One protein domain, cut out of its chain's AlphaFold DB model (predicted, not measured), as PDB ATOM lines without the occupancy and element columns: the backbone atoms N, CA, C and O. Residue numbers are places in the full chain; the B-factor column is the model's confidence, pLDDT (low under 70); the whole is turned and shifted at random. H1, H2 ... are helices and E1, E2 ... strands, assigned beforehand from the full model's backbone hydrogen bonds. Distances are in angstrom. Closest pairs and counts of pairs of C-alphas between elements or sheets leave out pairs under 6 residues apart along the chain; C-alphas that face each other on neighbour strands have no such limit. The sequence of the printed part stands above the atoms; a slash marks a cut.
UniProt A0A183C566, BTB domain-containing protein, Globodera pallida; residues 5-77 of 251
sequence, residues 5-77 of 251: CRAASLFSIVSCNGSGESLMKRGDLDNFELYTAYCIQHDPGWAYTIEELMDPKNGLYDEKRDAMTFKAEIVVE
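AT A GLANCE: This is residues 5 to 77 of the 251 residues of the protein "BTB domain-containing protein" of Globodera pallida (UniProt A0A183C566). A long, strongly twisted ribbon of strands makes the length of this domain: E1 and E4 run side by side, with E2 and E3 along the other side of E1, each beside a different part of it. From E3 at one end, residues 37 to 49 run back to the single short helix H1 at the other end, and residues 38 to 45 of this stretch stick out, free of the sheet. The printed part has 73 residues with four named strands and one named helix; along the chain E1 comes first, then E2, then E3, then H1 and last E4, and in the branched sheet E1 is the antiparallel neighbour of E2, of E3 and of E4. The class is mostly strand, though under half of the residues are in named elements. The whole is loose, with a radius of gyration of the C-alphas of 14.6 A, and elongated, spanning 41 by 23 by 17 A.

IN THESE COORDINATES: E1 is residues 5 to 14, 27.5 A long, from C-alpha 5 at (21.235, -4.168, 33.466). E2 is residues 22 to 27, 12.8 A, and E3 is residues 33 to 36, 10.1 A. H1 is residues 50 to 54, 6.1 A, beginning with C-alpha 50 at (54.101, -3.032, 35.963). E4 is residues 67 to 76, 28.9 A, ending with C-alpha 76 at (24.058, -9.205, 37.949).

HOW THE PARTS SIT: E1 has three neighbours, and its pairing is staggered. E2, beside residues 9 to 14, and E3, beside residues 5 to 7, lie on one side of E1; E4, beside residues 7 to 14, lies on the other side. E1 and E2 form a hairpin, antiparallel at 155 degrees, with N 11 and O 26 2.8 A apart, within hydrogen-bond range. E1 and E3 are antiparallel at 117 degrees, with N 5 and O 35 within range at 2.8 A. E1 and E4 are antiparallel at 157 degrees, with N 8 and O 75 at 2.8 A and N 14 and O 69 at 2.9 A. Residues 61 to 62 pair antiparallel with residues 67 to 68 of E4. H1 is only just not on the sheet, with 4 pairs of C-alphas within 10 A, and it is apart from E1 and E2. In H1 every O i to N i+4 pair is within hydrogen-bond range. E3 and E4 are apart.

THE WHOLE: The C-alphas of Thr 36 and Lys 64, the two farthest apart, are 41.2 A from each other. The printed part has no cut. The links E3 to H1 and H1 to E4 are long, with 13 and 12 residues. The mean pLDDT of the printed part is 80.6; residues 18 to 20 and 37 to 47 are under 70.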
ATOM      1  N   CYS A   5      20.937  -3.162  32.459       84.50
ATOM      2  CA  CYS A   5      21.235  -4.168  33.466       84.50
ATOM      3  C   CYS A   5      21.965  -3.489  34.606       84.50
ATOM      4  O   CYS A   5      22.815  -2.638  34.366       84.50
ATOM      5  N   ARG A   6      21.627  -3.850  35.836       88.25
ATOM      6  CA  ARG A   6      22.407  -3.427  36.988       88.25
ATOM      7  C   ARG A   6      23.375  -4.544  37.322       88.25
ATOM      8  O   ARG A   6      22.946  -5.685  37.481       88.25
ATOM      9  N   ALA A   7      24.654  -4.223  37.411       89.62
ATOM     10  CA  ALA A   7      25.658  -5.180  37.837       89.62
ATOM     11  C   ALA A   7      26.613  -4.526  38.827       89.62
ATOM     12  O   ALA A   7      26.920  -3.341  38.729       89.62
ATOM     13  N   ALA A   8      27.060  -5.317  39.784       90.56
ATOM     14  CA  ALA A   8      28.137  -4.988  40.690       90.56
ATOM     15  C   ALA A   8      29.340  -5.840  40.295       90.56
ATOM     16  O   ALA A   8      29.190  -7.011  39.932       90.56
ATOM     17  N   SER A   9      30.531  -5.254  40.318       88.50
ATOM     18  CA  SER A   9      31.753  -5.959  39.948       88.50
ATOM     19  C   SER A   9      32.835  -5.723  40.986       88.50
ATOM     20  O   SER A   9      32.960  -4.631  41.538       88.50
ATOM     21  N   LEU A  10      33.605  -6.770  41.253       88.81
ATOM     22  CA  LEU A  10      34.778  -6.742  42.101       88.81
ATOM     23  C   LEU A  10      35.936  -7.397  41.353       88.81
ATOM     24  O   LEU A  10      35.906  -8.585  41.034       88.81
ATOM     25  N   PHE A  11      36.973  -6.614  41.101       88.69
ATOM     26  CA  PHE A  11      38.221  -7.062  40.504       88.69
ATOM     27  C   PHE A  11      39.282  -7.192  41.591       88.69
ATOM     28  O   PHE A  11      39.350  -6.372  42.504       88.69
ATOM     29  N   SER A  12      40.102  -8.232  41.518       89.69
ATOM     30  CA  SER A  12      41.202  -8.472  42.454       89.69
ATOM     31  C   SER A  12      42.311  -9.294  41.807       89.69
ATOM     32  O   SER A  12      42.121  -9.875  40.736       89.69
ATOM     33  N   ILE A  13      43.464  -9.365  42.466       89.25
ATOM     34  CA  ILE A  13      44.593 -10.204  42.058       89.25
ATOM     35  C   ILE A  13      44.753 -11.319  43.086       89.25
ATOM     36  O   ILE A  13      44.741 -11.077  44.293       89.25
ATOM     37  N   VAL A  14      44.860 -12.557  42.615       89.62
ATOM     38  CA  VAL A  14      45.020 -13.727  43.480       89.62
ATOM     39  C   VAL A  14      46.493 -13.878  43.837       89.62
ATOM     40  O   VAL A  14      47.337 -13.967  42.947       89.62
ATOM     41  N   SER A  15      46.800 -13.933  45.133       87.56
ATOM     42  CA  SER A  15      48.174 -14.096  45.605       87.56
ATOM     43  C   SER A  15      48.769 -15.452  45.212       87.56
ATOM     44  O   SER A  15      48.127 -16.499  45.352       87.56
ATOM     45  N   CYS A  16      50.037 -15.442  44.798       83.75
ATOM     46  CA  CYS A  16      50.811 -16.645  44.490       83.75
ATOM     47  C   CYS A  16      51.462 -17.297  45.724       83.75
ATOM     48  O   CYS A  16      51.975 -18.411  45.628       83.75
ATOM     49  N   ASN A  17      51.399 -16.665  46.905       78.69
ATOM     50  CA  ASN A  17      52.084 -17.115  48.130       78.69
ATOM     51  C   ASN A  17      51.388 -18.289  48.856       78.69
ATOM     52  O   ASN A  17      51.662 -18.561  50.023       78.69
ATOM     53  N   GLY A  18      50.479 -18.998  48.182       66.69
ATOM     54  CA  GLY A  18      49.824 -20.207  48.693       66.69
ATOM     55  C   GLY A  18      48.592 -19.982  49.580       66.69
ATOM     56  O   GLY A  18      47.886 -20.948  49.855       66.69
ATOM     57  N   SER A  19      48.281 -18.742  49.981       65.75
ATOM     58  CA  SER A  19      47.040 -18.416  50.708       65.75
ATOM     59  C   SER A  19      45.803 -18.367  49.803       65.75
ATOM     60  O   SER A  19      44.683 -18.488  50.294       65.75
ATOM     61  N   GLY A  20      45.988 -18.175  48.488       69.75
ATOM     62  CA  GLY A  20      44.892 -17.947  47.539       69.75
ATOM     63  C   GLY A  20      44.097 -16.668  47.827       69.75
ATOM     64  O   GLY A  20      42.979 -16.511  47.340       69.75
ATOM     65  N   GLU A  21      44.650 -15.771  48.645       84.50
ATOM     66  CA  GLU A  21      43.987 -14.546  49.066       84.50
ATOM     67  C   GLU A  21      43.837 -13.574  47.890       84.50
ATOM     68  O   GLU A  21      44.767 -13.364  47.109       84.50
ATOM     69  N   SER A  22      42.653 -12.973  47.771       83.12
ATOM     70  CA  SER A  22      42.387 -11.891  46.823       83.12
ATOM     71  C   SER A  22      42.902 -10.575  47.394       83.12
ATOM     72  O   SER A  22      42.300 -10.012  48.311       83.12
ATOM     73  N   LEU A  23      43.986 -10.075  46.820       82.44
ATOM     74  CA  LEU A  23      44.596  -8.794  47.141       82.44
ATOM     75  C   LEU A  23      44.159  -7.732  46.124       82.44
ATOM     76  O   LEU A  23      43.608  -8.050  45.069       82.44
ATOM     77  N   MET A  24      44.399  -6.460  46.453       80.25
ATOM     78  CA  MET A  24      44.157  -5.326  45.546       80.25
ATOM     79  C   MET A  24      42.730  -5.305  44.969       80.25
ATOM     80  O   MET A  24      42.515  -5.270  43.760       80.25
ATOM     81  N   LYS A  25      41.741  -5.368  45.867       85.81
ATOM     82  CA  LYS A  25      40.313  -5.376  45.529       85.81
ATOM     83  C   LYS A  25      39.856  -3.995  45.044       85.81
ATOM     84  O   LYS A  25      40.114  -2.998  45.715       85.81
ATOM     85  N   ARG A  26      39.133  -3.941  43.924       81.19
ATOM     86  CA  ARG A  26      38.478  -2.734  43.399       81.19
ATOM     87  C   ARG A  26      37.070  -3.044  42.928       81.19
ATOM     88  O   ARG A  26      36.838  -4.057  42.277       81.19
ATOM     89  N   GLY A  27      36.170  -2.111  43.200       81.56
ATOM     90  CA  GLY A  27      34.744  -2.330  43.051       81.56
ATOM     91  C   GLY A  27      34.152  -2.876  44.341       81.56
ATOM     92  O   GLY A  27      34.847  -3.064  45.342       81.56
ATOM     93  N   ASP A  28      32.849  -3.067  44.320       85.12
ATOM     94  CA  ASP A  28      32.064  -3.461  45.475       85.12
ATOM     95  C   ASP A  28      30.888  -4.282  44.955       85.12
ATOM     96  O   ASP A  28      30.217  -3.867  44.011       85.12
ATOM     97  N   LEU A  29      30.673  -5.460  45.545       88.81
ATOM     98  CA  LEU A  29      29.588  -6.358  45.155       88.81
ATOM     99  C   LEU A  29      28.215  -5.869  45.640       88.81
ATOM    100  O   LEU A  29      27.203  -6.351  45.135       88.81
ATOM    101  N   ASP A  30      28.177  -4.890  46.547       90.44
ATOM    102  CA  ASP A  30      26.948  -4.236  47.001       90.44
ATOM    103  C   ASP A  30      26.634  -2.950  46.205       90.44
ATOM    104  O   ASP A  30      25.507  -2.445  46.248       90.44
ATOM    105  N   ASN A  31      27.590  -2.432  45.419       87.00
ATOM    106  CA  ASN A  31      27.411  -1.226  44.608       87.00
ATOM    107  C   ASN A  31      27.101  -1.557  43.140       87.00
ATOM    108  O   ASN A  31      27.985  -1.806  42.322       87.00
ATOM    109  N   PHE A  32      25.817  -1.522  42.794       89.12
ATOM    110  CA  PHE A  32      25.338  -1.847  41.453       89.12
ATOM    111  C   PHE A  32      25.328  -0.633  40.524       89.12
ATOM    112  O   PHE A  32      24.501   0.274  40.673       89.12
ATOM    113  N   GLU A  33      26.161  -0.685  39.493       82.69
ATOM    114  CA  GLU A  33      26.176   0.282  38.401       82.69
ATOM    115  C   GLU A  33      25.165  -0.084  37.307       82.69
ATOM    116  O   GLU A  33      24.787  -1.244  37.137       82.69
ATOM    117  N   LEU A  34      24.702   0.923  36.558       82.62
ATOM    118  CA  LEU A  34      23.769   0.740  35.447       82.62
ATOM    119  C   LEU A  34      24.527   0.597  34.121       82.62
ATOM    120  O   LEU A  34      25.131   1.549  33.633       82.62
ATOM    121  N   TYR A  35      24.398  -0.568  33.497       79.31
ATOM    122  CA  TYR A  35      24.928  -0.893  32.179       79.31
ATOM    123  C   TYR A  35      23.830  -0.840  31.119       79.31
ATOM    124  O   TYR A  35      22.682  -1.214  31.362       79.31
ATOM    125  N   THR A  36      24.186  -0.395  29.918       75.25
ATOM    126  CA  THR A  36      23.306  -0.325  28.746       75.25
ATOM    127  C   THR A  36      24.021  -0.877  27.514       75.25
ATOM    128  O   THR A  36      25.242  -1.023  27.516       75.25
ATOM    129  N   ALA A  37      23.285  -1.121  26.425       65.19
ATOM    130  CA  ALA A  37      23.844  -1.600  25.152       65.19
ATOM    131  C   ALA A  37      24.951  -0.708  24.541       65.19
ATOM    132  O   ALA A  37      25.682  -1.167  23.670       65.19
ATOM    133  N   TYR A  38      25.068   0.548  24.987       61.50
ATOM    134  CA  TYR A  38      26.072   1.515  24.529       61.50
ATOM    135  C   TYR A  38      27.069   1.899  25.630       61.50
ATOM    136  O   TYR A  38      27.825   2.856  25.465       61.50
ATOM    137  N   CYS A  39      27.070   1.197  26.768       62.16
ATOM    138  CA  CYS A  39      28.011   1.477  27.844       62.16
ATOM    139  C   CYS A  39      29.426   1.066  27.432       62.16
ATOM    140  O   CYS A  39      29.829  -0.081  27.593       62.16
ATOM    141  N   ILE A  40      30.181   2.041  26.938       56.78
ATOM    142  CA  ILE A  40      31.640   2.034  26.942       56.78
ATOM    143  C   ILE A  40      32.030   2.871  28.158       56.78
ATOM    144  O   ILE A  40      32.083   4.098  28.083       56.78
ATOM    145  N   GLN A  41      32.230   2.235  29.311       56.59
ATOM    146  CA  GLN A  41      32.930   2.924  30.390       56.59
ATOM    147  C   GLN A  41      34.396   3.009  29.977       56.59
ATOM    148  O   GLN A  41      35.097   2.002  29.904       56.59
ATOM    149  N   HIS A  42      34.843   4.221  29.652       49.53
ATOM    150  CA  HIS A  42      36.262   4.527  29.660       49.53
ATOM    151  C   HIS A  42      36.723   4.411  31.109       49.53
ATOM    152  O   HIS A  42      36.305   5.190  31.964       49.53
ATOM    153  N   ASP A  43      37.507   3.374  31.366       55.22
ATOM    154  CA  ASP A  43      38.087   3.074  32.665       55.22
ATOM    155  C   ASP A  43      38.757   4.332  33.258       55.22
ATOM    156  O   ASP A  43      39.659   4.896  32.623       55.22
ATOM    157  N   PRO A  44      38.348   4.825  34.444       47.25
ATOM    158  CA  PRO A  44      39.103   5.839  35.151       47.25
ATOM    159  C   PRO A  44      40.277   5.135  35.837       47.25
ATOM    160  O   PRO A  44      40.229   4.820  37.029       47.25
ATOM    161  N   GLY A  45      41.313   4.865  35.045       55.06
ATOM    162  CA  GLY A  45      42.663   4.545  35.489       55.06
ATOM    163  C   GLY A  45      42.766   3.378  36.468       55.06
ATOM    164  O   GLY A  45      42.739   3.556  37.690       55.06
ATOM    165  N   TRP A  46      43.081   2.190  35.963       57.81
ATOM    166  CA  TRP A  46      44.185   1.474  36.591       57.81
ATOM    167  C   TRP A  46      45.407   2.394  36.581       57.81
ATOM    168  O   TRP A  46      45.935   2.734  35.528       57.81
ATOM    169  N   ALA A  47      45.837   2.830  37.756       56.34
ATOM    170  CA  ALA A  47      47.184   3.337  37.948       56.34
ATOM    171  C   ALA A  47      47.909   2.322  38.831       56.34
ATOM    172  O   ALA A  47      48.227   2.613  39.975       56.34
ATOM    173  N   TYR A  48      48.066   1.101  38.314       71.88
ATOM    174  CA  TYR A  48      49.095   0.192  38.805       71.88
ATOM    175  C   TYR A  48      50.219   0.230  37.796       71.88
ATOM    176  O   TYR A  48      49.966   0.193  36.586       71.88
ATOM    177  N   THR A  49      51.445   0.307  38.280       79.19
ATOM    178  CA  THR A  49      52.586   0.176  37.386       79.19
ATOM    179  C   THR A  49      52.971  -1.295  37.261       79.19
ATOM    180  O   THR A  49      52.684  -2.115  38.137       79.19
ATOM    181  N   ILE A  50      53.602  -1.662  36.147       81.44
ATOM    182  CA  ILE A  50      54.101  -3.032  35.963       81.44
ATOM    183  C   ILE A  50      55.093  -3.366  37.085       81.44
ATOM    184  O   ILE A  50      55.112  -4.486  37.576       81.44
ATOM    185  N   GLU A  51      55.861  -2.385  37.553       85.69
ATOM    186  CA  GLU A  51      56.821  -2.551  38.640       85.69
ATOM    187  C   GLU A  51      56.145  -2.955  39.959       85.69
ATOM    188  O   GLU A  51      56.645  -3.843  40.644       85.69
ATOM    189  N   GLU A  52      54.991  -2.370  40.298       83.44
ATOM    190  CA  GLU A  52      54.227  -2.740  41.501       83.44
ATOM    191  C   GLU A  52      53.676  -4.167  41.420       83.44
ATOM    192  O   GLU A  52      53.662  -4.895  42.414       83.44
ATOM    193  N   LEU A  53      53.240  -4.580  40.230       84.44
ATOM    194  CA  LEU A  53      52.728  -5.927  39.979       84.44
ATOM    195  C   LEU A  53      53.835  -6.989  40.027       84.44
ATOM    196  O   LEU A  53      53.583  -8.118  40.449       84.44
ATOM    197  N   MET A  54      55.045  -6.618  39.612       85.62
ATOM    198  CA  MET A  54      56.199  -7.512  39.514       85.62
ATOM    199  C   MET A  54      57.071  -7.528  40.777       85.62
ATOM    200  O   MET A  54      57.979  -8.352  40.849       85.62
ATOM    201  N   ASP A  55      56.834  -6.659  41.770       85.56
ATOM    202  CA  ASP A  55      57.591  -6.675  43.031       85.56
ATOM    203  C   ASP A  55      57.337  -7.997  43.788       85.56
ATOM    204  O   ASP A  55      56.211  -8.243  44.246       85.56
ATOM    205  N   PRO A  56      58.370  -8.840  43.999       81.31
ATOM    206  CA  PRO A  56      58.222 -10.115  44.701       81.31
ATOM    207  C   PRO A  56      57.676  -9.966  46.127       81.31
ATOM    208  O   PRO A  56      57.067 -10.895  46.659       81.31
ATOM    209  N   LYS A  57      57.847  -8.795  46.758       82.75
ATOM    210  CA  LYS A  57      57.307  -8.508  48.096       82.75
ATOM    211  C   LYS A  57      55.782  -8.454  48.121       82.75
ATOM    212  O   LYS A  57      55.197  -8.723  49.167       82.75
ATOM    213  N   ASN A  58      55.151  -8.130  46.993       82.94
ATOM    214  CA  ASN A  58      53.699  -8.015  46.897       82.94
ATOM    215  C   ASN A  58      53.020  -9.380  46.701       82.94
ATOM    216  O   ASN A  58      51.824  -9.507  46.958       82.94
ATOM    217  N   GLY A  59      53.766 -10.416  46.291       84.81
ATOM    218  CA  GLY A  59      53.248 -11.784  46.181       84.81
ATOM    219  C   GLY A  59      52.116 -11.941  45.162       84.81
ATOM    220  O   GLY A  59      51.189 -12.726  45.393       84.81
ATOM    221  N   LEU A  60      52.159 -11.152  44.084       86.25
ATOM    222  CA  LEU A  60      51.143 -11.105  43.025       86.25
ATOM    223  C   LEU A  60      51.577 -11.853  41.758       86.25
ATOM    224  O   LEU A  60      50.729 -12.376  41.034       86.25
ATOM    225  N   TYR A  61      52.881 -11.888  41.491       88.06
ATOM    226  CA  TYR A  61      53.479 -12.504  40.311       88.06
ATOM    227  C   TYR A  61      54.238 -13.778  40.693       88.06
ATOM    228  O   TYR A  61      55.091 -13.772  41.581       88.06
ATOM    229  N   ASP A  62      53.919 -14.882  40.017       86.50
ATOM    230  CA  ASP A  62      54.598 -16.164  40.182       86.50
ATOM    231  C   ASP A  62      55.769 -16.258  39.196       86.50
ATOM    232  O   ASP A  62      55.583 -16.607  38.028       86.50
ATOM    233  N   GLU A  63      56.984 -15.996  39.680       84.69
ATOM    234  CA  GLU A  63      58.215 -16.070  38.879       84.69
ATOM    235  C   GLU A  63      58.453 -17.455  38.256       84.69
ATOM    236  O   GLU A  63      59.051 -17.562  37.188       84.69
ATOM    237  N   LYS A  64      57.996 -18.542  38.896       86.69
ATOM    238  CA  LYS A  64      58.212 -19.904  38.373       86.69
ATOM    239  C   LYS A  64      57.292 -20.213  37.203       86.69
ATOM    240  O   LYS A  64      57.647 -21.026  36.352       86.69
ATOM    241  N   ARG A  65      56.090 -19.636  37.210       85.31
ATOM    242  CA  ARG A  65      55.075 -19.832  36.168       85.31
ATOM    243  C   ARG A  65      55.050 -18.712  35.138       85.31
ATOM    244  O   ARG A  65      54.343 -18.870  34.148       85.31
ATOM    245  N   ASP A  66      55.789 -17.632  35.383       89.06
ATOM    246  CA  ASP A  66      55.743 -16.392  34.607       89.06
ATOM    247  C   ASP A  66      54.294 -15.918  34.404       89.06
ATOM    248  O   ASP A  66      53.804 -15.743  33.290       89.06
ATOM    249  N   ALA A  67      53.547 -15.833  35.511       88.38
ATOM    250  CA  ALA A  67      52.108 -15.614  35.456       88.38
ATOM    251  C   ALA A  67      51.573 -14.812  36.645       88.38
ATOM    252  O   ALA A  67      52.050 -14.914  37.774       88.38
ATOM    253  N   MET A  68      50.493 -14.076  36.385       88.75
ATOM    254  CA  MET A  68      49.662 -13.394  37.376       88.75
ATOM    255  C   MET A  68      48.202 -13.799  37.164       88.75
ATOM    256  O   MET A  68      47.764 -14.002  36.031       88.75
ATOM    257  N   THR A  69      47.439 -13.928  38.251       89.12
ATOM    258  CA  THR A  69      46.029 -14.340  38.186       89.12
ATOM    259  C   THR A  69      45.113 -13.202  38.608       89.12
ATOM    260  O   THR A  69      45.100 -12.801  39.769       89.12
ATOM    261  N   PHE A  70      44.291 -12.730  37.676       89.81
ATOM    262  CA  PHE A  70      43.221 -11.776  37.951       89.81
ATOM    263  C   PHE A  70      41.921 -12.523  38.246       89.81
ATOM    264  O   PHE A  70      41.566 -13.479  37.554       89.81
ATOM    265  N   LYS A  71      41.191 -12.072  39.262       89.69
ATOM    266  CA  LYS A  71      39.865 -12.573  39.619       89.69
ATOM    267  C   LYS A  71      38.848 -11.455  39.427       89.69
ATOM    268  O   LYS A  71      38.997 -10.378  40.001       89.69
ATOM    269  N   ALA A  72      37.811 -11.739  38.649       90.62
ATOM    270  CA  ALA A  72      36.649 -10.879  38.484       90.62
ATOM    271  C   ALA A  72      35.418 -11.586  39.057       90.62
ATOM    272  O   ALA A  72      35.085 -12.701  38.654       90.62
ATOM    273  N   GLU A  73      34.751 -10.936  40.000       91.94
ATOM    274  CA  GLU A  73      33.476 -11.359  40.569       91.94
ATOM    275  C   GLU A  73      32.414 -10.374  40.106       91.94
ATOM    276  O   GLU A  73      32.587  -9.167  40.242       91.94
ATOM    277  N   ILE A  74      31.335 -10.878  39.512       89.75
ATOM    278  CA  ILE A  74      30.281 -10.039  38.944       89.75
ATOM    279  C   ILE A  74      28.941 -10.565  39.443       89.75
ATOM    280  O   ILE A  74      28.613 -11.734  39.234       89.75
ATOM    281  N   VAL A  75      28.167  -9.695  40.087       90.94
ATOM    282  CA  VAL A  75      26.786  -9.963  40.492       90.94
ATOM    283  C   VAL A  75      25.874  -9.143  39.597       90.94
ATOM    284  O   VAL A  75      26.086  -7.950  39.405       90.94
ATOM    285  N   VAL A  76      24.871  -9.791  39.015       88.62
ATOM    286  CA  VAL A  76      24.058  -9.205  37.949       88.62
ATOM    287  C   VAL A  76      22.584  -9.318  38.321       88.62
ATOM    288  O   VAL A  76      22.105 -10.407  38.634       88.62
ATOM    289  N   GLU A  77      21.860  -8.199  38.280       86.25
ATOM    290  CA  GLU A  77      20.398  -8.192  38.365       86.25
ATOM    291  C   GLU A  77      19.772  -8.568  37.019       86.25
ATOM    292  O   GLU A  77      20.359  -8.375  35.953       86.25
TER     293      GLU A  77